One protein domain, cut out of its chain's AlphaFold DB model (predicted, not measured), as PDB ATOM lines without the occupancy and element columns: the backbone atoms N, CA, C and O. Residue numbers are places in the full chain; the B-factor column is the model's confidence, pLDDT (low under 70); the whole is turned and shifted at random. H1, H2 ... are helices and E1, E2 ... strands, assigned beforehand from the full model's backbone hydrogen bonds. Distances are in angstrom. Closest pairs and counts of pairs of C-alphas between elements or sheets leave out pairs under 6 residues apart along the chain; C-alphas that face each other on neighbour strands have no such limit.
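What this domain is: This is residues 77 to 271 of the 556 residues of an uncharacterized protein of Mesorhizobium sp. Pch-S (UniProt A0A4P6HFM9). The chain is wound in stacked turns, a solenoid of parallel strands: E3, E4 and E5 make one turn, E6, E7 and E8 the next, E9 and E10 another, then E11 and E12, and E13 ends the stack. H2 caps the end at the first turn, H1 packs on E4, and the hairpin E1 and E2 lies far out, at one end of the longest axis. The printed part has 195 residues with three named helices and thirteen named strands, in the order H1, H2, E1 to E8, H3, E9 to E13, class mixed. It is compact, with a radius of gyration of the C-alphas of 15.7 A and spans of 50 by 34 by 28 A.

Where its parts are: H1 is residues 85 to 89, its first C-alpha at (152.678, 114.171, 183.791), and H2 residues 97 to 107, 15.6 A long. The strands E1, 109 to 115, and E2, 122 to 127, are 17.9 A and 16.4 A long. Then come E3, 130 to 132, E4, 136 to 141, E5, 145 to 148, E6, 154 to 156, E7, 171 to 176, and E8, 182 to 187. H3 is residues 188 to 191. E9, 194 to 203, is 20.0 A long; E10 is 211 to 216; E11, 221 to 230, is 20.9 A long; E12 is 244 to 248. E13, 264 to 270, ends with C-alpha 270 at (126.146, 129.934, 189.726).

How they stand to each other: The branched, twisted sheet has the parallel pairs E3 and E6 (N 131 and O 154, 2.8 A), E4 and E7 (N 138 and O 172, 2.8 A), E6 and E9 (N 155 and O 195, 2.8 A), E7 and E9 (N 173 and O 200, 2.8 A), and E9 and E11 (N 201 and O 227, 2.8 A). E9 bends by 100 degrees at residue 198; E6 and E7 lie on one side of it, E11 on the other side. The second sheet runs E5, E8, E10, E12, E13, all parallel, with N 147 and O 185 at 2.8 A, N 186 and O 214 at 2.8 A, N 215 and O 247 at 2.8 A, and N 269 and O 246 at 2.8 A. The two form a sandwich, two sheets face to face, 9.2 A centre to centre where they face each other. H2 is on the branched sheet at a height of 8.8 A; the C-alphas of Thr 97 and Ile 140 are its closest to E4, 4.9 A. H1 is on that sheet at a height of 8.0 A, only just over E4, where 3 of its C-alphas fall. H3 stands at the second sheet's level, height 2.4 A. The hairpin E1 and E2 is antiparallel, with N 112 and O 125 at 2.9 A. In H1 and H2 every O i to N i+4 pair is within hydrogen-bond range; H3 is too short for one.

The domain as a whole: The C-alphas farthest apart are those of Thr 113 and Ser 236, 50.8 A. The printed part has no cut. The links E6 to E7, E11 to E12 and E12 to E13 are long. The mean pLDDT of the printed part is 87.9; residues 91 to 92, 116 to 121 and 232 to 237 are under 70.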
ATOM      1  N   PHE A  77     142.607 114.188 164.569       98.06
ATOM      2  CA  PHE A  77     142.923 115.563 164.174       98.06
ATOM      3  C   PHE A  77     144.307 116.004 164.675       98.06
ATOM      4  O   PHE A  77     144.625 117.195 164.642       98.06
ATOM      5  N   GLY A  78     145.128 115.062 165.147       97.00
ATOM      6  CA  GLY A  78     146.491 115.314 165.608       97.00
ATOM      7  C   GLY A  78     146.611 115.729 167.075       97.00
ATOM      8  O   GLY A  78     147.638 116.284 167.465       97.00
ATOM      9  N   ALA A  79     145.598 115.486 167.912       97.06
ATOM     10  CA  ALA A  79     145.783 115.584 169.360       97.06
ATOM     11  C   ALA A  79     146.692 114.451 169.865       97.06
ATOM     12  O   ALA A  79     146.660 113.340 169.340       97.06
ATOM     13  N   ILE A  80     147.474 114.714 170.917       93.12
ATOM     14  CA  ILE A  80     148.366 113.718 171.528       93.12
ATOM     15  C   ILE A  80     147.991 113.547 172.999       93.12
ATOM     16  O   ILE A  80     148.122 114.476 173.795       93.12
ATOM     17  N   GLY A  81     147.558 112.338 173.366       92.94
ATOM     18  CA  GLY A  81     147.304 111.955 174.754       92.94
ATOM     19  C   GLY A  81     148.592 111.543 175.467       92.94
ATOM     20  O   GLY A  81     148.979 110.368 175.433       92.94
ATOM     21  N   HIS A  82     149.245 112.488 176.151       88.50
ATOM     22  CA  HIS A  82     150.516 112.265 176.851       88.50
ATOM     23  C   HIS A  82     150.383 111.201 177.943       88.50
ATOM     24  O   HIS A  82     149.438 111.198 178.737       88.50
ATOM     25  N   LYS A  83     151.344 110.273 178.006       86.81
ATOM     26  CA  LYS A  83     151.271 109.123 178.924       86.81
ATOM     27  C   LYS A  83     151.733 109.455 180.343       86.81
ATOM     28  O   LYS A  83     151.282 108.808 181.290       86.81
ATOM     29  N   THR A  84     152.543 110.495 180.526       85.50
ATOM     30  CA  THR A  84     153.083 110.908 181.832       85.50
ATOM     31  C   THR A  84     152.875 112.397 182.086       85.50
ATOM     32  O   THR A  84     152.816 113.191 181.149       85.50
ATOM     33  N   ASP A  85     152.809 112.773 183.363       81.94
ATOM     34  CA  ASP A  85     152.678 114.171 183.791       81.94
ATOM     35  C   ASP A  85     153.888 114.993 183.333       81.94
ATOM     36  O   ASP A  85     153.732 116.097 182.830       81.94
ATOM     37  N   ALA A  86     155.093 114.418 183.419       83.38
ATOM     38  CA  ALA A  86     156.318 115.050 182.937       83.38
ATOM     39  C   ALA A  86     156.263 115.353 181.431       83.38
ATOM     40  O   ALA A  86     156.681 116.428 181.013       83.38
ATOM     41  N   ALA A  87     155.713 114.439 180.620       82.56
ATOM     42  CA  ALA A  87     155.537 114.674 179.189       82.56
ATOM     43  C   ALA A  87     154.484 115.757 178.915       82.56
ATOM     44  O   ALA A  87     154.682 116.581 178.030       82.56
ATOM     45  N   ALA A  88     153.400 115.793 179.696       80.94
ATOM     46  CA  ALA A  88     152.370 116.818 179.573       80.94
ATOM     47  C   ALA A  88     152.846 118.207 180.045       80.94
ATOM     48  O   ALA A  88     152.440 119.219 179.486       80.94
ATOM     49  N   LEU A  89     153.721 118.279 181.046       82.12
ATOM     50  CA  LEU A  89     154.207 119.540 181.619       82.12
ATOM     51  C   LEU A  89     155.506 120.053 180.978       82.12
ATOM     52  O   LEU A  89     155.945 121.157 181.300       82.12
ATOM     53  N   ALA A  90     156.134 119.281 180.088       80.44
ATOM     54  CA  ALA A  90     157.347 119.704 179.402       80.44
ATOM     55  C   ALA A  90     157.095 120.972 178.566       80.44
ATOM     56  O   ALA A  90     156.114 121.064 177.824       80.44
ATOM     57  N   GLY A  91     158.006 121.947 178.645       67.81
ATOM     58  CA  GLY A  91     157.981 123.115 177.766       67.81
ATOM     59  C   GLY A  91     158.103 122.668 176.307       67.81
ATOM     60  O   GLY A  91     159.158 122.191 175.903       67.81
ATOM     61  N   GLY A  92     157.015 122.772 175.539       66.56
ATOM     62  CA  GLY A  92     156.930 122.262 174.164       66.56
ATOM     63  C   GLY A  92     156.088 120.993 173.990       66.56
ATOM     64  O   GLY A  92     156.000 120.481 172.875       66.56
ATOM     65  N   ALA A  93     155.443 120.489 175.046       78.62
ATOM     66  CA  ALA A  93     154.464 119.415 174.929       78.62
ATOM     67  C   ALA A  93     153.373 119.777 173.907       78.62
ATOM     68  O   ALA A  93     152.814 120.878 173.943       78.62
ATOM     69  N   ALA A  94     153.065 118.842 173.002       87.25
ATOM     70  CA  ALA A  94     152.107 119.070 171.927       87.25
ATOM     71  C   ALA A  94     150.756 119.549 172.478       87.25
ATOM     72  O   ALA A  94     150.169 118.927 173.371       87.25
ATOM     73  N   ASN A  95     150.290 120.674 171.942       93.44
ATOM     74  CA  ASN A  95     149.062 121.328 172.354       93.44
ATOM     75  C   ASN A  95     147.892 120.831 171.493       93.44
ATOM     76  O   ASN A  95     147.927 120.918 170.270       93.44
ATOM     77  N   SER A  96     146.851 120.320 172.143       97.06
ATOM     78  CA  SER A  96     145.691 119.692 171.505       97.06
ATOM     79  C   SER A  96     144.560 120.674 171.181       97.06
ATOM     80  O   SER A  96     143.543 120.256 170.639       97.06
ATOM     81  N   THR A  97     144.711 121.974 171.472       96.94
ATOM     82  CA  THR A  97     143.653 122.988 171.275       96.94
ATOM     83  C   THR A  97     143.122 122.987 169.842       96.94
ATOM     84  O   THR A  97     141.919 122.861 169.632       96.94
ATOM     85  N   THR A  98     144.010 123.083 168.848       97.12
ATOM     86  CA  THR A  98     143.615 123.134 167.432       97.12
ATOM     87  C   THR A  98     142.942 121.840 166.987       97.12
ATOM     88  O   THR A  98     141.920 121.888 166.311       97.12
ATOM     89  N   ALA A  99     143.470 120.686 167.401       98.00
ATOM     90  CA  ALA A  99     142.888 119.386 167.078       98.00
ATOM     91  C   ALA A  99     141.469 119.234 167.652       98.00
ATOM     92  O   ALA A  99     140.568 118.784 166.951       98.00
ATOM     93  N   ILE A 100     141.246 119.682 168.893       98.19
ATOM     94  CA  ILE A 100     139.922 119.672 169.531       98.19
ATOM     95  C   ILE A 100     138.940 120.566 168.768       98.19
ATOM     96  O   ILE A 100     137.840 120.124 168.449       98.19
ATOM     97  N   LEU A 101     139.327 121.803 168.440       96.75
ATOM     98  CA  LEU A 101     138.460 122.732 167.705       96.75
ATOM     99  C   LEU A 101     138.123 122.210 166.299       96.75
ATOM    100  O   LEU A 101     136.963 122.248 165.896       96.75
ATOM    101  N   ASN A 102     139.111 121.649 165.602       97.25
ATOM    102  CA  ASN A 102     138.936 121.002 164.303       97.25
ATOM    103  C   ASN A 102     137.970 119.808 164.368       97.25
ATOM    104  O   ASN A 102     137.155 119.617 163.464       97.25
ATOM    105  N   ALA A 103     138.047 119.010 165.436       96.94
ATOM    106  CA  ALA A 103     137.157 117.876 165.642       96.94
ATOM    107  C   ALA A 103     135.719 118.317 165.955       96.94
ATOM    108  O   ALA A 103     134.769 117.734 165.437       96.94
ATOM    109  N   ILE A 104     135.551 119.374 166.757       95.25
ATOM    110  CA  ILE A 104     134.237 119.974 167.034       95.25
ATOM    111  C   ILE A 104     133.623 120.515 165.744       95.25
ATOM    112  O   ILE A 104     132.464 120.226 165.467       95.25
ATOM    113  N   GLU A 105     134.395 121.247 164.934       93.75
ATOM    114  CA  GLU A 105     133.925 121.762 163.644       93.75
ATOM    115  C   GLU A 105     133.473 120.631 162.716       93.75
ATOM    116  O   GLU A 105     132.413 120.734 162.104       93.75
ATOM    117  N   PHE A 106     134.227 119.531 162.652       94.62
ATOM    118  CA  PHE A 106     133.850 118.356 161.867       94.62
ATOM    119  C   PHE A 106     132.543 117.703 162.349       94.62
ATOM    120  O   PHE A 106     131.766 117.207 161.537       94.62
ATOM    121  N   LEU A 107     132.285 117.701 163.661       93.69
ATOM    122  CA  LEU A 107     131.075 117.121 164.253       93.69
ATOM    123  C   LEU A 107     129.815 117.971 164.055       93.69
ATOM    124  O   LEU A 107     128.713 117.486 164.325       93.69
ATOM    125  N   ARG A 108     129.947 119.226 163.614       91.88
ATOM    126  CA  ARG A 108     128.797 120.100 163.376       91.88
ATOM    127  C   ARG A 108     127.932 119.547 162.252       91.88
ATOM    128  O   ARG A 108     128.379 119.355 161.125       91.88
ATOM    129  N   SER A 109     126.655 119.359 162.557       83.88
ATOM    130  CA  SER A 109     125.623 118.969 161.601       83.88
ATOM    131  C   SER A 109     124.414 119.895 161.723       83.88
ATOM    132  O   SER A 109     124.226 120.542 162.755       83.88
ATOM    133  N   ASN A 110     123.589 119.948 160.671       79.88
ATOM    134  CA  ASN A 110     122.295 120.639 160.676       79.88
ATOM    135  C   ASN A 110     122.386 122.086 161.184       79.88
ATOM    136  O   ASN A 110     121.720 122.446 162.152       79.88
ATOM    137  N   GLY A 111     123.252 122.895 160.564       84.25
ATOM    138  CA  GLY A 111     123.318 124.324 160.860       84.25
ATOM    139  C   GLY A 111     121.970 124.976 160.563       84.25
ATOM    140  O   GLY A 111     121.573 125.036 159.401       84.25
ATOM    141  N   ASP A 112     121.282 125.440 161.602       82.62
ATOM    142  CA  ASP A 112     119.975 126.082 161.499       82.62
ATOM    143  C   ASP A 112     120.064 127.547 161.926       82.62
ATOM    144  O   ASP A 112     120.845 127.919 162.808       82.62
ATOM    145  N   THR A 113     119.277 128.392 161.269       84.81
ATOM    146  CA  THR A 113     119.228 129.824 161.556       84.81
ATOM    147  C   THR A 113     118.155 130.072 162.596       84.81
ATOM    148  O   THR A 113     116.963 130.004 162.309       84.81
ATOM    149  N   LEU A 114     118.588 130.373 163.815       78.25
ATOM    150  CA  LEU A 114     117.709 130.558 164.957       78.25
ATOM    151  C   LEU A 114     117.814 131.984 165.478       78.25
ATOM    152  O   LEU A 114     118.848 132.642 165.379       78.25
ATOM    153  N   ASN A 115     116.729 132.437 166.086       70.62
ATOM    154  CA  ASN A 115     116.787 133.552 167.005       70.62
ATOM    155  C   ASN A 115     117.307 133.021 168.347       70.62
ATOM    156  O   ASN A 115     116.764 132.047 168.870       70.62
ATOM    157  N   ASP A 116     118.364 133.624 168.886       63.91
ATOM    158  CA  ASP A 116     118.975 133.168 170.134       63.91
ATOM    159  C   ASP A 116     118.071 133.341 171.367       63.91
ATOM    160  O   ASP A 116     118.403 132.825 172.433       63.91
ATOM    161  N   GLY A 117     116.937 134.044 171.229       57.75
ATOM    162  CA  GLY A 117     115.903 134.230 172.252       57.75
ATOM    163  C   GLY A 117     116.342 135.069 173.455       57.75
ATOM    164  O   GLY A 117     115.501 135.459 174.254       57.75
ATOM    165  N   LEU A 118     117.642 135.350 173.571       55.16
ATOM    166  CA  LEU A 118     118.268 136.044 174.690       55.16
ATOM    167  C   LEU A 118     118.683 137.468 174.313       55.16
ATOM    168  O   LEU A 118     118.574 138.383 175.119       55.16
ATOM    169  N   THR A 119     119.174 137.657 173.087       54.72
ATOM    170  CA  THR A 119     119.550 138.972 172.545       54.72
ATOM    171  C   THR A 119     118.722 139.347 171.318       54.72
ATOM    172  O   THR A 119     118.934 140.395 170.711       54.72
ATOM    173  N   ASN A 120     117.747 138.500 170.969       62.75
ATOM    174  CA  ASN A 120     116.942 138.589 169.758       62.75
ATOM    175  C   ASN A 120     117.802 138.552 168.474       62.75
ATOM    176  O   ASN A 120     117.412 139.077 167.426       62.75
ATOM    177  N   LYS A 121     119.008 137.975 168.564       63.88
ATOM    178  CA  LYS A 121     119.993 137.954 167.483       63.88
ATOM    179  C   LYS A 121     119.800 136.715 166.627       63.88
ATOM    180  O   LYS A 121     119.660 135.602 167.130       63.88
ATOM    181  N   ILE A 122     119.870 136.914 165.315       76.88
ATOM    182  CA  ILE A 122     119.909 135.814 164.356       76.88
ATOM    183  C   ILE A 122     121.300 135.177 164.407       76.88
ATOM    184  O   ILE A 122     122.315 135.833 164.155       76.88
ATOM    185  N   ILE A 123     121.336 133.897 164.751       80.00
ATOM    186  CA  ILE A 123     122.541 133.082 164.880       80.00
ATOM    187  C   ILE A 123     122.399 131.805 164.054       80.00
ATOM    188  O   ILE A 123     121.292 131.352 163.773       80.00
ATOM    189  N   THR A 124     123.526 131.184 163.717       85.88
ATOM    190  CA  THR A 124     123.543 129.800 163.237       85.88
ATOM    191  C   THR A 124     123.901 128.886 164.399       85.88
ATOM    192  O   THR A 124     124.974 129.040 164.986       85.88
ATOM    193  N   ALA A 125     123.010 127.956 164.734       86.50
ATOM    194  CA  ALA A 125     123.255 126.916 165.725       86.50
ATOM    195  C   ALA A 125     123.423 125.559 165.049       86.50
ATOM    196  O   ALA A 125     122.774 125.269 164.048       86.50
ATOM    197  N   TYR A 126     124.297 124.732 165.606       90.38
ATOM    198  CA  TYR A 126     124.623 123.412 165.087       90.38
ATOM    199  C   TYR A 126     124.201 122.351 166.092       90.38
ATOM    200  O   TYR A 126     124.349 122.535 167.299       90.38
ATOM    201  N   THR A 127     123.733 121.210 165.596       89.56
ATOM    202  CA  THR A 127     123.671 119.999 166.416       89.56
ATOM    203  C   THR A 127     125.013 119.288 166.304       89.56
ATOM    204  O   THR A 127     125.469 118.992 165.197       89.56
ATOM    205  N   SER A 128     125.649 119.028 167.441       90.81
ATOM    206  CA  SER A 128     126.936 118.340 167.512       90.81
ATOM    207  C   SER A 128     126.788 116.922 168.066       90.81
ATOM    208  O   SER A 128     125.729 116.527 168.557       90.81
ATOM    209  N   GLY A 129     127.854 116.134 167.937       92.62
ATOM    210  CA  GLY A 129     127.903 114.732 168.344       92.62
ATOM    211  C   GLY A 129     128.794 114.480 169.558       92.62
ATOM    212  O   GLY A 129     129.037 115.352 170.394       92.62
ATOM    213  N   THR A 130     129.312 113.255 169.640       96.38
ATOM    214  CA  THR A 130     130.278 112.864 170.669       96.38
ATOM    215  C   THR A 130     131.696 112.984 170.131       96.38
ATOM    216  O   THR A 130     132.057 112.318 169.162       96.38
ATOM    217  N   LEU A 131     132.502 113.796 170.804       97.56
ATOM    218  CA  LEU A 131     133.942 113.863 170.651       97.56
ATOM    219  C   LEU A 131     134.612 112.942 171.672       97.56
ATOM    220  O   LEU A 131     134.482 113.129 172.885       97.56
ATOM    221  N   HIS A 132     135.334 111.948 171.173       98.25
ATOM    222  CA  HIS A 132     136.056 110.992 171.995       98.25
ATOM    223  C   HIS A 132     137.483 111.459 172.283       98.25
ATOM    224  O   HIS A 132     138.168 112.024 171.433       98.25
ATOM    225  N   PHE A 133     137.940 111.151 173.488       98.31
ATOM    226  CA  PHE A 133     139.320 111.300 173.913       98.31
ATOM    227  C   PHE A 133     139.833 109.923 174.316       98.31
ATOM    228  O   PHE A 133     139.168 109.201 175.067       98.31
ATOM    229  N   GLY A 134     141.001 109.537 173.815       96.88
ATOM    230  CA  GLY A 134     141.695 108.333 174.239       96.88
ATOM    231  C   GLY A 134     142.343 108.484 175.614       96.88
ATOM    232  O   GLY A 134     142.067 109.402 176.393       96.88
ATOM    233  N   ARG A 135     143.222 107.533 175.943       94.94
ATOM    234  CA  ARG A 135     143.945 107.537 177.221       94.94
ATOM    235  C   ARG A 135     145.135 108.489 177.169       94.94
ATOM    236  O   ARG A 135     146.024 108.316 176.329       94.94
ATOM    237  N   GLY A 136     145.220 109.395 178.134       93.50
ATOM    238  CA  GLY A 136     146.346 110.307 178.295       93.50
ATOM    239  C   GLY A 136     145.938 111.688 178.791       93.50
ATOM    240  O   GLY A 136     144.795 111.919 179.182       93.50
ATOM    241  N   ILE A 137     146.914 112.592 178.785       94.06
ATOM    242  CA  ILE A 137     146.748 113.997 179.149       94.06
ATOM    243  C   ILE A 137     146.802 114.837 177.873       94.06
ATOM    244  O   ILE A 137     147.794 114.789 177.148       94.06
ATOM    245  N   PHE A 138     145.750 115.601 177.612       96.19
ATOM    246  CA  PHE A 138     145.611 116.465 176.447       96.19
ATOM    247  C   PHE A 138     145.782 117.912 176.886       96.19
ATOM    248  O   PHE A 138     144.907 118.488 177.535       96.19
ATOM    249  N   ASN A 139     146.922 118.499 176.541       94.12
ATOM    250  CA  ASN A 139     147.204 119.885 176.887       94.12
ATOM    251  C   ASN A 139     146.370 120.834 176.039       94.12
ATOM    252  O   ASN A 139     146.322 120.689 174.817       94.12
ATOM    253  N   ILE A 140     145.792 121.846 176.668       95.69
ATOM    254  CA  ILE A 140     145.091 122.930 175.987       95.69
ATOM    255  C   ILE A 140     145.628 124.275 176.465       95.69
ATOM    256  O   ILE A 140     146.116 124.405 177.591       95.69
ATOM    257  N   THR A 141     145.542 125.281 175.603       95.06
ATOM    258  CA  THR A 141     145.888 126.658 175.964       95.06
ATOM    259  C   THR A 141     144.732 127.272 176.744       95.06
ATOM    260  O   THR A 141     143.587 127.246 176.287       95.06
ATOM    261  N   ALA A 142     145.022 127.848 177.910       92.88
ATOM    262  CA  ALA A 142     144.035 128.583 178.690       92.88
ATOM    263  C   ALA A 142     143.394 129.704 177.850       92.88
ATOM    264  O   ALA A 142     144.085 130.446 177.156       92.88
ATOM    265  N   GLY A 143     142.067 129.826 177.903       89.75
ATOM    266  CA  GLY A 143     141.304 130.840 177.167       89.75
ATOM    267  C   GLY A 143     141.098 130.559 175.676       89.75
ATOM    268  O   GLY A 143     140.524 131.401 174.990       89.75
ATOM    269  N   ALA A 144     141.550 129.413 175.156       92.56
ATOM    270  CA  ALA A 144     141.525 129.153 173.717       92.56
ATOM    271  C   ALA A 144     140.350 128.279 173.249       92.56
ATOM    272  O   ALA A 144     139.907 128.418 172.109       92.56
ATOM    273  N   ILE A 145     139.819 127.393 174.099       95.62
ATOM    274  CA  ILE A 145     138.672 126.557 173.723       95.62
ATOM    275  C   ILE A 145     137.380 127.293 174.050       95.62
ATOM    276  O   ILE A 145     136.959 127.352 175.205       95.62
ATOM    277  N   ARG A 146     136.738 127.808 173.003       92.56
ATOM    278  CA  ARG A 146     135.400 128.390 173.063       92.56
ATOM    279  C   ARG A 146     134.457 127.633 172.129       92.56
ATOM    280  O   ARG A 146     134.560 127.735 170.909       92.56
ATOM    281  N   ILE A 147     133.514 126.913 172.717       91.06
ATOM    282  CA  ILE A 147     132.451 126.169 172.045       91.06
ATOM    283  C   ILE A 147     131.273 127.125 171.872       91.06
ATOM    284  O   ILE A 147     130.740 127.634 172.855       91.06
ATOM    285  N   THR A 148     130.890 127.421 170.633       86.81
ATOM    286  CA  THR A 148     129.901 128.467 170.336       86.81
ATOM    287  C   THR A 148     128.812 127.908 169.445       86.81
ATOM    288  O   THR A 148     129.082 127.517 168.314       86.81
ATOM    289  N   GLN A 149     127.578 127.943 169.947       84.00
ATOM    290  CA  GLN A 149     126.377 127.485 169.242       84.00
ATOM    291  C   GLN A 149     126.352 125.988 168.863       84.00
ATOM    292  O   GLN A 149     125.639 125.602 167.942       84.00
ATOM    293  N   ASP A 150     127.097 125.146 169.581       89.12
ATOM    294  CA  ASP A 150     127.119 123.685 169.419       89.12
ATOM    295  C   ASP A 150     126.199 122.987 170.437       89.12
ATOM    296  O   ASP A 150     126.592 122.712 171.570       89.12
ATOM    297  N   ILE A 151     124.973 122.676 170.029       89.75
ATOM    298  CA  ILE A 151     123.979 122.002 170.870       89.75
ATOM    299  C   ILE A 151     124.328 120.513 170.989       89.75
ATOM    300  O   ILE A 151     124.652 119.864 169.994       89.75
ATOM    301  N   ASN A 152     124.193 119.951 172.194       90.44
ATOM    302  CA  ASN A 152     124.384 118.527 172.509       90.44
ATOM    303  C   ASN A 152     125.797 117.967 172.260       90.44
ATOM    304  O   ASN A 152     125.970 116.748 172.177       90.44
ATOM    305  N   LEU A 153     126.823 118.823 172.189       94.62
ATOM    306  CA  LEU A 153     128.206 118.354 172.142       94.62
ATOM    307  C   LEU A 153     128.518 117.514 173.391       94.62
ATOM    308  O   LEU A 153     128.297 117.940 174.523       94.62
ATOM    309  N   THR A 154     129.065 116.320 173.194       97.31
ATOM    310  CA  THR A 154     129.531 115.463 174.290       97.31
ATOM    311  C   THR A 154     131.032 115.273 174.187       97.31
ATOM    312  O   THR A 154     131.531 114.841 173.158       97.31
ATOM    313  N   TRP A 155     131.761 115.554 175.259       98.06
ATOM    314  CA  TRP A 155     133.157 115.161 175.417       98.06
ATOM    315  C   TRP A 155     133.220 113.892 176.251       98.06
ATOM    316  O   TRP A 155     132.748 113.871 177.388       98.06
ATOM    317  N   ARG A 156     133.798 112.828 175.689       98.31
ATOM    318  CA  ARG A 156     133.851 111.519 176.338       98.31
ATOM    319  C   ARG A 156     135.279 111.005 176.453       98.31
ATOM    320  O   ARG A 156     135.910 110.707 175.441       98.31
ATOM    321  N   GLY A 157     135.758 110.871 177.685       98.19
ATOM    322  CA  GLY A 157     137.023 110.213 177.996       98.19
ATOM    323  C   GLY A 157     136.889 108.698 178.176       98.19
ATOM    324  O   GLY A 157     135.844 108.099 177.919       98.19
ATOM    325  N   GLN A 158     137.983 108.072 178.613       96.44
ATOM    326  CA  GLN A 158     138.098 106.632 178.885       96.44
ATOM    327  C   GLN A 158     138.021 106.294 180.384       96.44
ATOM    328  O   GLN A 158     138.329 105.165 180.773       96.44
ATOM    329  N   GLY A 159     137.686 107.265 181.236       92.00
ATOM    330  CA  GLY A 159     137.552 107.101 182.683       92.00
ATOM    331  C   GLY A 159     138.133 108.283 183.452       92.00
ATOM    332  O   GLY A 159     139.197 108.793 183.092       92.00
ATOM    333  N   CYS A 160     137.469 108.675 184.539       87.50
ATOM    334  CA  CYS A 160     137.933 109.710 185.463       87.50
ATOM    335  C   CYS A 160     138.720 109.136 186.650       87.50
ATOM    336  O   CYS A 160     138.815 107.919 186.823       87.50
ATOM    337  N   GLY A 161     139.275 110.011 187.493       83.12
ATOM    338  CA  GLY A 161     139.923 109.616 188.752       83.12
ATOM    339  C   GLY A 161     138.960 109.046 189.810       83.12
ATOM    340  O   GLY A 161     139.386 108.672 190.901       83.12
ATOM    341  N   GLY A 162     137.661 108.964 189.520       85.69
ATOM    342  CA  GLY A 162     136.635 108.638 190.507       85.69
ATOM    343  C   GLY A 162     136.514 109.728 191.574       85.69
ATOM    344  O   GLY A 162     136.905 110.873 191.362       85.69
ATOM    345  N   LYS A 163     135.982 109.365 192.747       85.75
ATOM    346  CA  LYS A 163     135.720 110.312 193.846       85.75
ATOM    347  C   LYS A 163     136.950 110.704 194.666       85.75
ATOM    348  O   LYS A 163     136.842 111.530 195.560       85.75
ATOM    349  N   THR A 164     138.114 110.121 194.389       81.25
ATOM    350  CA  THR A 164     139.344 110.408 195.131       81.25
ATOM    351  C   THR A 164     140.203 111.421 194.393       81.25
ATOM    352  O   THR A 164     140.437 111.326 193.191       81.25
ATOM    353  N   ILE A 165     140.751 112.380 195.128       78.75
ATOM    354  CA  ILE A 165     141.642 113.393 194.557       78.75
ATOM    355  C   ILE A 165     143.023 112.836 194.169       78.75
ATOM    356  O   ILE A 165     143.738 113.480 193.398       78.75
ATOM    357  N   TYR A 166     143.376 111.638 194.655       78.69
ATOM    358  CA  TYR A 166     144.693 111.006 194.490       78.69
ATOM    359  C   TYR A 166     144.816 110.093 193.263       78.69
ATOM    360  O   TYR A 166     145.940 109.745 192.870       78.69
ATOM    361  N   ALA A 167     143.698 109.648 192.691       80.19
ATOM    362  CA  ALA A 167     143.716 108.776 191.525       80.19
ATOM    363  C   ALA A 167     143.810 109.592 190.238       80.19
ATOM    364  O   ALA A 167     143.383 110.743 190.155       80.19
ATOM    365  N   ARG A 168     144.418 108.967 189.232       76.81
ATOM    366  CA  ARG A 168     144.580 109.551 187.910       76.81
ATOM    367  C   ARG A 168     143.464 109.042 187.011       76.81
ATOM    368  O   ARG A 168     143.242 107.833 186.946       76.81
ATOM    369  N   ALA A 169     142.824 109.950 186.289       88.19
ATOM    370  CA  ALA A 169     141.939 109.577 185.203       88.19
ATOM    371  C   ALA A 169     142.673 108.856 184.074       88.19
ATOM    372  O   ALA A 169     143.849 109.099 183.794       88.19
ATOM    373  N   ALA A 170     141.944 108.004 183.363       93.50
ATOM    374  CA  ALA A 170     142.416 107.486 182.091       93.50
ATOM    375  C   ALA A 170     142.536 108.614 181.052       93.50
ATOM    376  O   ALA A 170     143.429 108.552 180.207       93.50
ATOM    377  N   THR A 171     141.690 109.646 181.150       95.88
ATOM    378  CA  THR A 171     141.692 110.823 180.274       95.88
ATOM    379  C   THR A 171     141.686 112.113 181.091       95.88
ATOM    380  O   THR A 171     140.799 112.332 181.914       95.88
ATOM    381  N   THR A 172     142.636 113.006 180.815       95.31
ATOM    382  CA  THR A 172     142.701 114.337 181.428       95.31
ATOM    383  C   THR A 172     142.843 115.411 180.359       95.31
ATOM    384  O   THR A 172     143.727 115.323 179.513       95.31
ATOM    385  N   ILE A 173     142.032 116.460 180.428       96.31
ATOM    386  CA  ILE A 173     142.294 117.730 179.756       96.31
ATOM    387  C   ILE A 173     143.096 118.600 180.712       96.31
ATOM    388  O   ILE A 173     142.660 118.845 181.835       96.31
ATOM    389  N   LEU A 174     144.268 119.053 180.280       94.88
ATOM    390  CA  LEU A 174     145.159 119.866 181.097       94.88
ATOM    391  C   LEU A 174     145.258 121.280 180.533       94.88
ATOM    392  O   LEU A 174     145.856 121.516 179.486       94.88
ATOM    393  N   ILE A 175     144.688 122.237 181.255       94.94
ATOM    394  CA  ILE A 175     144.791 123.661 180.960       94.94
ATOM    395  C   ILE A 175     146.201 124.137 181.313       94.94
ATOM    396  O   ILE A 175     146.654 124.019 182.455       94.94
ATOM    397  N   THR A 176     146.884 124.702 180.324       91.62
ATOM    398  CA  THR A 176     148.250 125.225 180.433       91.62
ATOM    399  C   THR A 176     148.302 126.695 180.022       91.62
ATOM    400  O   THR A 176     147.461 127.174 179.259       91.62
ATOM    401  N   GLY A 177     149.299 127.425 180.525       89.19
ATOM    402  CA  GLY A 177     149.449 128.863 180.286       89.19
ATOM    403  C   GLY A 177     148.716 129.734 181.311       89.19
ATOM    404  O   GLY A 177     148.343 129.272 182.389       89.19
ATOM    405  N   THR A 178     148.557 131.015 180.984       89.88
ATOM    406  CA  THR A 178     147.962 132.032 181.858       89.88
ATOM    407  C   THR A 178     146.638 132.526 181.284       89.88
ATOM    408  O   THR A 178     146.513 132.767 180.087       89.88
ATOM    409  N   SER A 179     145.620 132.667 182.132       88.50
ATOM    410  CA  SER A 179     144.337 133.289 181.780       88.50
ATOM    411  C   SER A 179     143.548 133.572 183.053       88.50
ATOM    412  O   SER A 179     143.501 132.735 183.953       88.50
ATOM    413  N   SER A 180     142.898 134.733 183.108       88.00
ATOM    414  CA  SER A 180     141.933 135.108 184.150       88.00
ATOM    415  C   SER A 180     140.474 134.949 183.698       88.00
ATOM    416  O   SER A 180     139.551 135.231 184.469       88.00
ATOM    417  N   GLY A 181     140.258 134.519 182.448       87.50
ATOM    418  CA  GLY A 181     138.940 134.296 181.856       87.50
ATOM    419  C   GLY A 181     138.440 132.883 182.130       87.50
ATOM    420  O   GLY A 181     137.792 132.627 183.145       87.50
ATOM    421  N   PHE A 182     138.763 131.959 181.229       90.94
ATOM    422  CA  PHE A 182     138.305 130.572 181.268       90.94
ATOM    423  C   PHE A 182     139.392 129.593 180.810       90.94
ATOM    424  O   PHE A 182     140.330 129.980 180.113       90.94
ATOM    425  N   GLY A 183     139.262 128.325 181.196       93.75
ATOM    426  CA  GLY A 183     139.995 127.211 180.600       93.75
ATOM    427  C   GLY A 183     139.284 126.732 179.339       93.75
ATOM    428  O   GLY A 183     139.832 126.812 178.241       93.75
ATOM    429  N   ILE A 184     138.027 126.325 179.515       96.31
ATOM    430  CA  ILE A 184     137.071 125.990 178.456       96.31
ATOM    431  C   ILE A 184     135.824 126.850 178.654       96.31
ATOM    432  O   ILE A 184     135.335 126.988 179.774       96.31
ATOM    433  N   GLU A 185     135.295 127.411 177.573       93.19
ATOM    434  CA  GLU A 185     134.027 128.137 177.586       93.19
ATOM    435  C   GLU A 185     133.032 127.499 176.625       93.19
ATOM    436  O   GLU A 185     133.351 127.263 175.462       93.19
ATOM    437  N   ALA A 186     131.817 127.255 177.102       90.31
ATOM    438  CA  ALA A 186     130.665 126.964 176.269       90.31
ATOM    439  C   ALA A 186     129.736 128.184 176.299       90.31
ATOM    440  O   ALA A 186     129.273 128.597 177.363       90.31
ATOM    441  N   TYR A 187     129.524 128.787 175.130       84.56
ATOM    442  CA  TYR A 187     128.845 130.068 174.970       84.56
ATOM    443  C   TYR A 187     127.602 129.965 174.078       84.56
ATOM    444  O   TYR A 187     127.619 129.316 173.021       84.56
ATOM    445  N   GLY A 188     126.536 130.668 174.470       78.75
ATOM    446  CA  GLY A 188     125.247 130.632 173.779       78.75
ATOM    447  C   GLY A 188     124.726 129.201 173.741       78.75
ATOM    448  O   GLY A 188     124.947 128.447 174.682       78.75
ATOM    449  N   ASN A 189     124.148 128.755 172.624       79.94
ATOM    450  CA  ASN A 189     123.672 127.372 172.509       79.94
ATOM    451  C   ASN A 189     124.778 126.306 172.630       79.94
ATOM    452  O   ASN A 189     124.459 125.129 172.739       79.94
ATOM    453  N   GLY A 190     126.058 126.700 172.655       78.06
ATOM    454  CA  GLY A 190     127.180 125.796 172.903       78.06
ATOM    455  C   GLY A 190     127.163 125.155 174.289       78.06
ATOM    456  O   GLY A 190     127.706 124.069 174.454       78.06
ATOM    457  N   SER A 191     126.543 125.794 175.287       79.94
ATOM    458  CA  SER A 191     126.347 125.166 176.596       79.94
ATOM    459  C   SER A 191     125.121 124.258 176.633       79.94
ATOM    460  O   SER A 191     125.032 123.446 177.545       79.94
ATOM    461  N   ARG A 192     124.204 124.342 175.656       86.62
ATOM    462  CA  ARG A 192     122.920 123.633 175.673       86.62
ATOM    463  C   ARG A 192     123.113 122.143 175.426       86.62
ATOM    464  O   ARG A 192     123.309 121.701 174.296       86.62
ATOM    465  N   GLY A 193     123.032 121.360 176.494       87.56
ATOM    466  CA  GLY A 193     123.301 119.931 176.424       87.56
ATOM    467  C   GLY A 193     124.787 119.610 176.338       87.56
ATOM    468  O   GLY A 193     125.113 118.505 175.917       87.56
ATOM    469  N   PHE A 194     125.684 120.529 176.718       93.44
ATOM    470  CA  PHE A 194     127.111 120.221 176.746       93.44
ATOM    471  C   PHE A 194     127.383 119.174 177.832       93.44
ATOM    472  O   PHE A 194     127.046 119.371 179.001       93.44
ATOM    473  N   ARG A 195     127.967 118.037 177.451       95.81
ATOM    474  CA  ARG A 195     128.255 116.927 178.372       95.81
ATOM    475  C   ARG A 195     129.743 116.665 178.457       95.81
ATOM    476  O   ARG A 195     130.435 116.677 177.442       95.81
ATOM    477  N   GLN A 196     130.219 116.382 179.661       96.69
ATOM    478  CA  GLN A 196     131.563 115.873 179.908       96.69
ATOM    479  C   GLN A 196     131.386 114.559 180.646       96.69
ATOM    480  O   GLN A 196     130.669 114.520 181.641       96.69
ATOM    481  N   ILE A 197     131.962 113.483 180.120       98.00
ATOM    482  CA  ILE A 197     131.745 112.138 180.642       98.00
ATOM    483  C   ILE A 197     133.089 111.432 180.762       98.00
ATOM    484  O   ILE A 197     133.842 111.379 179.786       98.00
ATOM    485  N   ASP A 198     133.365 110.849 181.929       97.31
ATOM    486  CA  ASP A 198     134.526 109.979 182.151       97.31
ATOM    487  C   ASP A 198     135.872 110.677 181.868       97.31
ATOM    488  O   ASP A 198     136.772 110.111 181.236       97.31
ATOM    489  N   ILE A 199     135.996 111.932 182.310       96.19
ATOM    490  CA  ILE A 199     137.142 112.799 182.014       96.19
ATOM    491  C   ILE A 199     137.468 113.754 183.167       96.19
ATOM    492  O   ILE A 199     136.573 114.330 183.784       96.19
ATOM    493  N   ASP A 200     138.757 113.964 183.420       95.56
ATOM    494  CA  ASP A 200     139.235 115.017 184.318       95.56
ATOM    495  C   ASP A 200     139.550 116.288 183.515       95.56
ATOM    496  O   ASP A 200     140.168 116.215 182.455       95.56
ATOM    497  N   ILE A 201     139.177 117.461 184.022       96.00
ATOM    498  CA  ILE A 201     139.528 118.770 183.465       96.00
ATOM    499  C   ILE A 201     140.284 119.542 184.542       96.00
ATOM    500  O   ILE A 201     139.718 120.020 185.528       96.00
ATOM    501  N   CYS A 202     141.591 119.646 184.345       94.12
ATOM    502  CA  CYS A 202     142.516 120.155 185.341       94.12
ATOM    503  C   CYS A 202     143.325 121.339 184.815       94.12
ATOM    504  O   CYS A 202     143.362 121.596 183.614       94.12
ATOM    505  N   TYR A 203     144.026 122.038 185.706       92.81
ATOM    506  CA  TYR A 203     144.963 123.105 185.343       92.81
ATOM    507  C   TYR A 203     146.362 122.846 185.913       92.81
ATOM    508  O   TYR A 203     146.516 122.220 186.964       92.81
ATOM    509  N   ALA A 204     147.380 123.309 185.186       89.50
ATOM    510  CA  ALA A 204     148.774 122.950 185.429       89.50
ATOM    511  C   ALA A 204     149.530 123.899 186.368       89.50
ATOM    512  O   ALA A 204     150.441 123.462 187.066       89.50
ATOM    513  N   THR A 205     149.226 125.202 186.343       86.62
ATOM    514  CA  THR A 205     150.067 126.221 186.993       86.62
ATOM    515  C   THR A 205     149.246 127.290 187.703       86.62
ATOM    516  O   THR A 205     148.083 127.531 187.378       86.62
ATOM    517  N   SER A 206     149.884 127.987 188.646       89.06
ATOM    518  CA  SER A 206     149.288 129.105 189.390       89.06
ATOM    519  C   SER A 206     148.988 130.332 188.521       89.06
ATOM    520  O   SER A 206     148.320 131.260 188.965       89.06
ATOM    521  N   GLY A 207     149.474 130.350 187.277       89.00
ATOM    522  CA  GLY A 207     149.220 131.427 186.326       89.00
ATOM    523  C   GLY A 207     147.796 131.434 185.758       89.00
ATOM    524  O   GLY A 207     147.381 132.425 185.156       89.00
ATOM    525  N   PHE A 208     147.039 130.350 185.942       92.50
ATOM    526  CA  PHE A 208     145.630 130.286 185.585       92.50
ATOM    527  C   PHE A 208     144.748 130.683 186.777       92.50
ATOM    528  O   PHE A 208     144.761 130.023 187.817       92.50
ATOM    529  N   THR A 209     143.971 131.756 186.609       93.25
ATOM    530  CA  THR A 209     143.094 132.341 187.643       93.25
ATOM    531  C   THR A 209     141.634 132.482 187.199       93.25
ATOM    532  O   THR A 209     140.807 133.071 187.895       93.25
ATOM    533  N   GLY A 210     141.297 131.958 186.018       91.38
ATOM    534  CA  GLY A 210     139.942 131.968 185.467       91.38
ATOM    535  C   GLY A 210     139.032 130.867 186.017       91.38
ATOM    536  O   GLY A 210     139.325 130.225 187.024       91.38
ATOM    537  N   ASN A 211     137.914 130.638 185.329       94.50
ATOM    538  CA  ASN A 211     137.013 129.507 185.572       94.50
ATOM    539  C   ASN A 211     137.478 128.288 184.759       94.50
ATOM    540  O   ASN A 211     137.685 128.423 183.555       94.50
ATOM    541  N   ILE A 212     137.635 127.103 185.362       97.62
ATOM    542  CA  ILE A 212     138.077 125.901 184.623       97.62
ATOM    543  C   ILE A 212     137.099 125.596 183.477       97.62
ATOM    544  O   ILE A 212     137.519 125.517 182.320       97.62
ATOM    545  N   LEU A 213     135.803 125.517 183.792       96.25
ATOM    546  CA  LEU A 213     134.713 125.463 182.824       96.25
ATOM    547  C   LEU A 213     133.774 126.659 183.021       96.25
ATOM    548  O   LEU A 213     133.257 126.884 184.115       96.25
ATOM    549  N   SER A 214     133.546 127.417 181.954       92.31
ATOM    550  CA  SER A 214     132.642 128.566 181.915       92.31
ATOM    551  C   SER A 214     131.441 128.252 181.021       92.31
ATOM    552  O   SER A 214     131.622 127.898 179.858       92.31
ATOM    553  N   LEU A 215     130.225 128.359 181.552       88.56
ATOM    554  CA  LEU A 215     128.969 128.083 180.854       88.56
ATOM    555  C   LEU A 215     128.137 129.368 180.800       88.56
ATOM    556  O   LEU A 215     127.563 129.795 181.802       88.56
ATOM    557  N   ILE A 216     128.088 130.010 179.634       80.12
ATOM    558  CA  ILE A 216     127.517 131.354 179.483       80.12
ATOM    559  C   ILE A 216     126.469 131.369 178.368       80.12
ATOM    560  O   ILE A 216     126.673 130.801 177.303       80.12
ATOM    561  N   GLY A 217     125.366 132.092 178.570       71.44
ATOM    562  CA  GLY A 217     124.424 132.431 177.495       71.44
ATOM    563  C   GLY A 217     123.432 131.339 177.076       71.44
ATOM    564  O   GLY A 217     122.627 131.594 176.188       71.44
ATOM    565  N   SER A 218     123.451 130.148 177.679       70.56
ATOM    566  CA  SER A 218     122.356 129.173 177.561       70.56
ATOM    567  C   SER A 218     122.367 128.192 178.737       70.56
ATOM    568  O   SER A 218     123.437 127.908 179.289       70.56
ATOM    569  N   PRO A 219     121.199 127.638 179.099       72.38
ATOM    570  CA  PRO A 219     121.092 126.609 180.124       72.38
ATOM    571  C   PRO A 219     121.662 125.245 179.719       72.38
ATOM    572  O   PRO A 219     121.686 124.897 178.536       72.38
ATOM    573  N   GLY A 220     122.006 124.447 180.734       77.56
ATOM    574  CA  GLY A 220     121.994 122.984 180.674       77.56
ATOM    575  C   GLY A 220     123.317 122.303 180.342       77.56
ATOM    576  O   GLY A 220     123.527 121.915 179.200       77.56
ATOM    577  N   SER A 221     124.140 122.024 181.356       89.25
ATOM    578  CA  SER A 221     125.308 121.134 181.248       89.25
ATOM    579  C   SER A 221     125.154 119.913 182.155       89.25
ATOM    580  O   SER A 221     124.564 120.003 183.234       89.25
ATOM    581  N   TYR A 222     125.703 118.778 181.719       94.19
ATOM    582  CA  TYR A 222     125.567 117.485 182.397       94.19
ATOM    583  C   TYR A 222     126.938 116.806 182.548       94.19
ATOM    584  O   TYR A 222     127.238 115.860 181.811       94.19
ATOM    585  N   PRO A 223     127.813 117.303 183.441       95.88
ATOM    586  CA  PRO A 223     129.034 116.592 183.795       95.88
ATOM    587  C   PRO A 223     128.695 115.267 184.494       95.88
ATOM    588  O   PRO A 223     127.895 115.249 185.424       95.88
ATOM    589  N   GLU A 224     129.312 114.165 184.084       97.25
ATOM    590  CA  GLU A 224     129.098 112.843 184.673       97.25
ATOM    591  C   GLU A 224     130.436 112.134 184.866       97.25
ATOM    592  O   GLU A 224     131.182 111.946 183.904       97.25
ATOM    593  N   ARG A 225     130.742 111.709 186.099       96.69
ATOM    594  CA  ARG A 225     132.027 111.064 186.419       96.69
ATOM    595  C   ARG A 225     133.189 111.919 185.915       96.69
ATOM    596  O   ARG A 225     133.981 111.495 185.075       96.69
ATOM    597  N   CYS A 226     133.276 113.141 186.427       96.38
ATOM    598  CA  CYS A 226     134.294 114.117 186.049       96.38
ATOM    599  C   CYS A 226     135.006 114.674 187.272       96.38
ATOM    600  O   CYS A 226     134.394 114.852 188.321       96.38
ATOM    601  N   LYS A 227     136.275 115.044 187.123       95.62
ATOM    602  CA  LYS A 227     136.979 115.876 188.105       95.62
ATOM    603  C   LYS A 227     137.258 117.243 187.506       95.62
ATOM    604  O   LYS A 227     137.754 117.331 186.389       95.62
ATOM    605  N   PHE A 228     137.013 118.292 188.275       96.00
ATOM    606  CA  PHE A 228     137.394 119.658 187.951       96.00
ATOM    607  C   PHE A 228     138.302 120.185 189.058       96.00
ATOM    608  O   PHE A 228     137.909 120.187 190.228       96.00
ATOM    609  N   GLY A 229     139.522 120.604 188.720       93.62
ATOM    610  CA  GLY A 229     140.412 121.150 189.743       93.62
ATOM    611  C   GLY A 229     141.900 121.120 189.443       93.62
ATOM    612  O   GLY A 229     142.331 121.167 188.295       93.62
ATOM    613  N   THR A 230     142.710 121.062 190.499       86.31
ATOM    614  CA  THR A 230     144.172 120.994 190.360       86.31
ATOM    615  C   THR A 230     144.620 119.678 189.720       86.31
ATOM    616  O   THR A 230     144.111 118.593 190.035       86.31
ATOM    617  N   PHE A 231     145.615 119.769 188.837       80.56
ATOM    618  CA  PHE A 231     146.275 118.613 188.233       80.56
ATOM    619  C   PHE A 231     147.181 117.852 189.220       80.56
ATOM    620  O   PHE A 231     147.537 116.704 188.967       80.56
ATOM    621  N   GLY A 232     147.534 118.446 190.366       61.94
ATOM    622  CA  GLY A 232     148.562 117.912 191.258       61.94
ATOM    623  C   GLY A 232     148.116 117.693 192.702       61.94
ATOM    624  O   GLY A 232     147.814 118.644 193.414       61.94
ATOM    625  N   ILE A 233     148.192 116.432 193.143       51.25
ATOM    626  CA  ILE A 233     148.415 116.026 194.550       51.25
ATOM    627  C   ILE A 233     149.719 115.231 194.712       51.25
ATOM    628  O   ILE A 233     150.128 114.860 195.808       51.25
ATOM    629  N   ARG A 234     150.450 114.986 193.624       54.19
ATOM    630  CA  ARG A 234     151.707 114.232 193.662       54.19
ATOM    631  C   ARG A 234     152.891 115.193 193.525       54.19
ATOM    632  O   ARG A 234     153.591 115.181 192.523       54.19
ATOM    633  N   GLY A 235     153.060 116.064 194.525       47.19
ATOM    634  CA  GLY A 235     154.135 117.062 194.622       47.19
ATOM    635  C   GLY A 235     153.739 118.287 195.461       47.19
ATOM    636  O   GLY A 235     152.559 118.506 195.716       47.19
ATOM    637  N   SER A 236     154.715 119.098 195.883       46.81
ATOM    638  CA  SER A 236     154.587 120.268 196.783       46.81
ATOM    639  C   SER A 236     153.797 121.475 196.229       46.81
ATOM    640  O   SER A 236     153.956 122.591 196.716       46.81
ATOM    641  N   GLN A 237     152.945 121.287 195.219       60.28
ATOM    642  CA  GLN A 237     152.206 122.355 194.539       60.28
ATOM    643  C   GLN A 237     150.728 121.988 194.380       60.28
ATOM    644  O   GLN A 237     150.212 121.881 193.270       60.28
ATOM    645  N   TYR A 238     150.028 121.783 195.496       80.25
ATOM    646  CA  TYR A 238     148.571 121.864 195.469       80.25
ATOM    647  C   TYR A 238     148.195 123.327 195.236       80.25
ATOM    648  O   TYR A 238     148.543 124.198 196.033       80.25
ATOM    649  N   LEU A 239     147.544 123.602 194.112       87.94
ATOM    650  CA  LEU A 239     147.197 124.953 193.699       87.94
ATOM    651  C   LEU A 239     145.724 125.251 193.995       87.94
ATOM    652  O   LEU A 239     144.893 124.344 194.068       87.94
ATOM    653  N   TYR A 240     145.418 126.543 194.128       91.81
ATOM    654  CA  TYR A 240     144.077 127.057 194.431       91.81
ATOM    655  C   TYR A 240     143.720 128.309 193.626       91.81
ATOM    656  O   TYR A 240     142.875 129.099 194.033       91.81
ATOM    657  N   THR A 241     144.418 128.541 192.518       92.62
ATOM    658  CA  THR A 241     144.364 129.814 191.792       92.62
ATOM    659  C   THR A 241     143.134 130.037 190.910       92.62
ATOM    660  O   THR A 241     142.794 131.204 190.723       92.62
ATOM    661  N   PRO A 242     142.438 129.018 190.361       95.25
ATOM    662  CA  PRO A 242     141.230 129.254 189.582       95.25
ATOM    663  C   PRO A 242     140.121 129.870 190.427       95.25
ATOM    664  O   PRO A 242     139.867 129.441 191.551       95.25
ATOM    665  N   ARG A 243     139.370 130.797 189.835       94.44
ATOM    666  CA  ARG A 243     138.205 131.431 190.459       94.44
ATOM    667  C   ARG A 243     137.073 130.445 190.747       94.44
ATOM    668  O   ARG A 243     136.351 130.597 191.735       94.44
ATOM    669  N   SER A 244     136.872 129.464 189.865       95.75
ATOM    670  CA  SER A 244     135.901 128.385 190.062       95.75
ATOM    671  C   SER A 244     136.244 127.141 189.245       95.75
ATOM    672  O   SER A 244     136.913 127.230 188.209       95.75
ATOM    673  N   CYS A 245     135.759 125.982 189.690       97.75
ATOM    674  CA  CYS A 245     135.790 124.765 188.887       97.75
ATOM    675  C   CYS A 245     134.758 124.840 187.752       97.75
ATOM    676  O   CYS A 245     135.088 124.611 186.592       97.75
ATOM    677  N   ILE A 246     133.521 125.213 188.074       96.06
ATOM    678  CA  ILE A 246     132.480 125.487 187.080       96.06
ATOM    679  C   ILE A 246     131.824 126.824 187.408       96.06
ATOM    680  O   ILE A 246     131.403 127.044 188.543       96.06
ATOM    681  N   SER A 247     131.711 127.690 186.404       91.88
ATOM    682  CA  SER A 247     130.944 128.935 186.456       91.88
ATOM    683  C   SER A 247     129.785 128.873 185.468       91.88
ATOM    684  O   SER A 247     129.971 128.412 184.342       91.88
ATOM    685  N   ILE A 248     128.594 129.304 185.888       86.75
ATOM    686  CA  ILE A 248     127.358 129.196 185.101       86.75
ATOM    687  C   ILE A 248     126.564 130.493 185.198       86.75
ATOM    688  O   ILE A 248     126.222 130.892 186.301       86.75
ATOM    689  N   ALA A 249     126.230 131.116 184.066       77.94
ATOM    690  CA  ALA A 249     125.382 132.318 184.022       77.94
ATOM    691  C   ALA A 249     123.870 132.007 183.955       77.94
ATOM    692  O   ALA A 249     123.039 132.823 184.345       77.94
ATOM    693  N   TYR A 250     123.511 130.824 183.446       77.50
ATOM    694  CA  TYR A 250     122.133 130.327 183.354       77.50
ATOM    695  C   TYR A 250     122.040 128.909 183.904       77.50
ATOM    696  O   TYR A 250     122.362 127.939 183.218       77.50
ATOM    697  N   ASP A 251     121.601 128.785 185.149       72.50
ATOM    698  CA  ASP A 251     121.459 127.517 185.862       72.50
ATOM    699  C   ASP A 251     120.085 126.875 185.640       72.50
ATOM    700  O   ASP A 251     119.359 126.579 186.592       72.50
ATOM    701  N   GLU A 252     119.713 126.641 184.376       80.75
ATOM    702  CA  GLU A 252     118.616 125.712 184.087       80.75
ATOM    703  C   GLU A 252     119.166 124.363 183.647       80.75
ATOM    704  O   GLU A 252     120.051 124.292 182.794       80.75
ATOM    705  N   PHE A 253     118.642 123.288 184.233       85.62
ATOM    706  CA  PHE A 253     119.014 121.913 183.894       85.62
ATOM    707  C   PHE A 253     120.511 121.596 184.068       85.62
ATOM    708  O   PHE A 253     121.049 120.740 183.359       85.62
ATOM    709  N   PHE A 254     121.205 122.278 184.985       91.81
ATOM    710  CA  PHE A 254     122.586 121.939 185.319       91.81
ATOM    711  C   PHE A 254     122.621 120.751 186.281       91.81
ATOM    712  O   PHE A 254     122.120 120.837 187.399       91.81
ATOM    713  N   ASN A 255     123.207 119.641 185.837       94.12
ATOM    714  CA  ASN A 255     123.107 118.364 186.540       94.12
ATOM    715  C   ASN A 255     124.457 117.638 186.614       94.12
ATOM    716  O   ASN A 255     124.657 116.658 185.890       94.12
ATOM    717  N   PRO A 256     125.412 118.115 187.433       95.81
ATOM    718  CA  PRO A 256     126.633 117.372 187.687       95.81
ATOM    719  C   PRO A 256     126.311 116.115 188.500       95.81
ATOM    720  O   PRO A 256     125.617 116.183 189.518       95.81
ATOM    721  N   LYS A 257     126.835 114.977 188.045       96.44
ATOM    722  CA  LYS A 257     126.663 113.677 188.684       96.44
ATOM    723  C   LYS A 257     127.997 112.969 188.881       96.44
ATOM    724  O   LYS A 257     128.789 112.872 187.946       96.44
ATOM    725  N   GLU A 258     128.235 112.421 190.072       96.44
ATOM    726  CA  GLU A 258     129.457 111.643 190.354       96.44
ATOM    727  C   GLU A 258     130.741 112.460 190.088       96.44
ATOM    728  O   GLU A 258     131.760 111.935 189.636       96.44
ATOM    729  N   CYS A 259     130.687 113.778 190.311       97.00
ATOM    730  CA  CYS A 259     131.796 114.689 190.024       97.00
ATOM    731  C   CYS A 259     132.635 115.036 191.256       97.00
ATOM    732  O   CYS A 259     132.129 115.067 192.372       97.00
ATOM    733  N   VAL A 260     133.902 115.389 191.036       96.31
ATOM    734  CA  VAL A 260     134.819 115.905 192.060       96.31
ATOM    735  C   VAL A 260     135.208 117.345 191.751       96.31
ATOM    736  O   VAL A 260     135.613 117.649 190.630       96.31
ATOM    737  N   PHE A 261     135.159 118.214 192.758       96.50
ATOM    738  CA  PHE A 261     135.539 119.624 192.666       96.50
ATOM    739  C   PHE A 261     136.610 119.954 193.704       96.50
ATOM    740  O   PHE A 261     136.427 119.691 194.895       96.50
ATOM    741  N   THR A 262     137.738 120.524 193.273       93.88
ATOM    742  CA  THR A 262     138.836 120.848 194.194       93.88
ATOM    743  C   THR A 262     139.829 121.866 193.635       93.88
ATOM    744  O   THR A 262     139.866 122.109 192.434       93.88
ATOM    745  N   GLY A 263     140.704 122.416 194.477       92.69
ATOM    746  CA  GLY A 263     141.868 123.181 194.029       92.69
ATOM    747  C   GLY A 263     141.495 124.469 193.307       92.69
ATOM    748  O   GLY A 263     142.112 124.812 192.306       92.69
ATOM    749  N   ALA A 264     140.466 125.160 193.781       95.44
ATOM    750  CA  ALA A 264     139.995 126.432 193.245       95.44
ATOM    751  C   ALA A 264     139.470 127.303 194.390       95.44
ATOM    752  O   ALA A 264     139.303 126.836 195.518       95.44
ATOM    753  N   GLU A 265     139.150 128.561 194.113       95.44
ATOM    754  CA  GLU A 265     138.436 129.382 195.086       95.44
ATOM    755  C   GLU A 265     137.031 128.843 195.344       95.44
ATOM    756  O   GLU A 265     136.562 128.842 196.486       95.44
ATOM    757  N   ARG A 266     136.354 128.392 194.281       96.31
ATOM    758  CA  ARG A 266     134.979 127.888 194.325       96.31
ATOM    759  C   ARG A 266     134.838 126.575 193.575       96.31
ATOM    760  O   ARG A 266     135.506 126.360 192.565       96.31
ATOM    761  N   GLY A 267     133.942 125.713 194.038       97.19
ATOM    762  CA  GLY A 267     133.571 124.502 193.310       97.19
ATOM    763  C   GLY A 267     132.644 124.873 192.162       97.19
ATOM    764  O   GLY A 267     133.090 125.150 191.047       97.19
ATOM    765  N   ILE A 268     131.354 124.950 192.463       96.06
ATOM    766  CA  ILE A 268     130.324 125.396 191.524       96.06
ATOM    767  C   ILE A 268     129.932 126.828 191.875       96.06
ATOM    768  O   ILE A 268     129.516 127.112 192.998       96.06
ATOM    769  N   ARG A 269     130.053 127.726 190.900       92.00
ATOM    770  CA  ARG A 269     129.622 129.117 190.992       92.00
ATOM    771  C   ARG A 269     128.502 129.361 189.992       92.00
ATOM    772  O   ARG A 269     128.741 129.468 188.793       92.00
ATOM    773  N   ILE A 270     127.289 129.475 190.501       87.00
ATOM    774  CA  ILE A 270     126.146 129.934 189.726       87.00
ATOM    775  C   ILE A 270     126.106 131.450 189.869       87.00
ATOM    776  O   ILE A 270     125.865 132.009 190.943       87.00
ATOM    777  N   GLU A 271     126.460 132.093 188.772       74.81
ATOM    778  CA  GLU A 271     126.530 133.527 188.621       74.81
ATOM    779  C   GLU A 271     125.138 134.096 188.359       74.81
ATOM    780  O   GLU A 271     124.331 133.507 187.646       74.81
TER     781      GLU A 271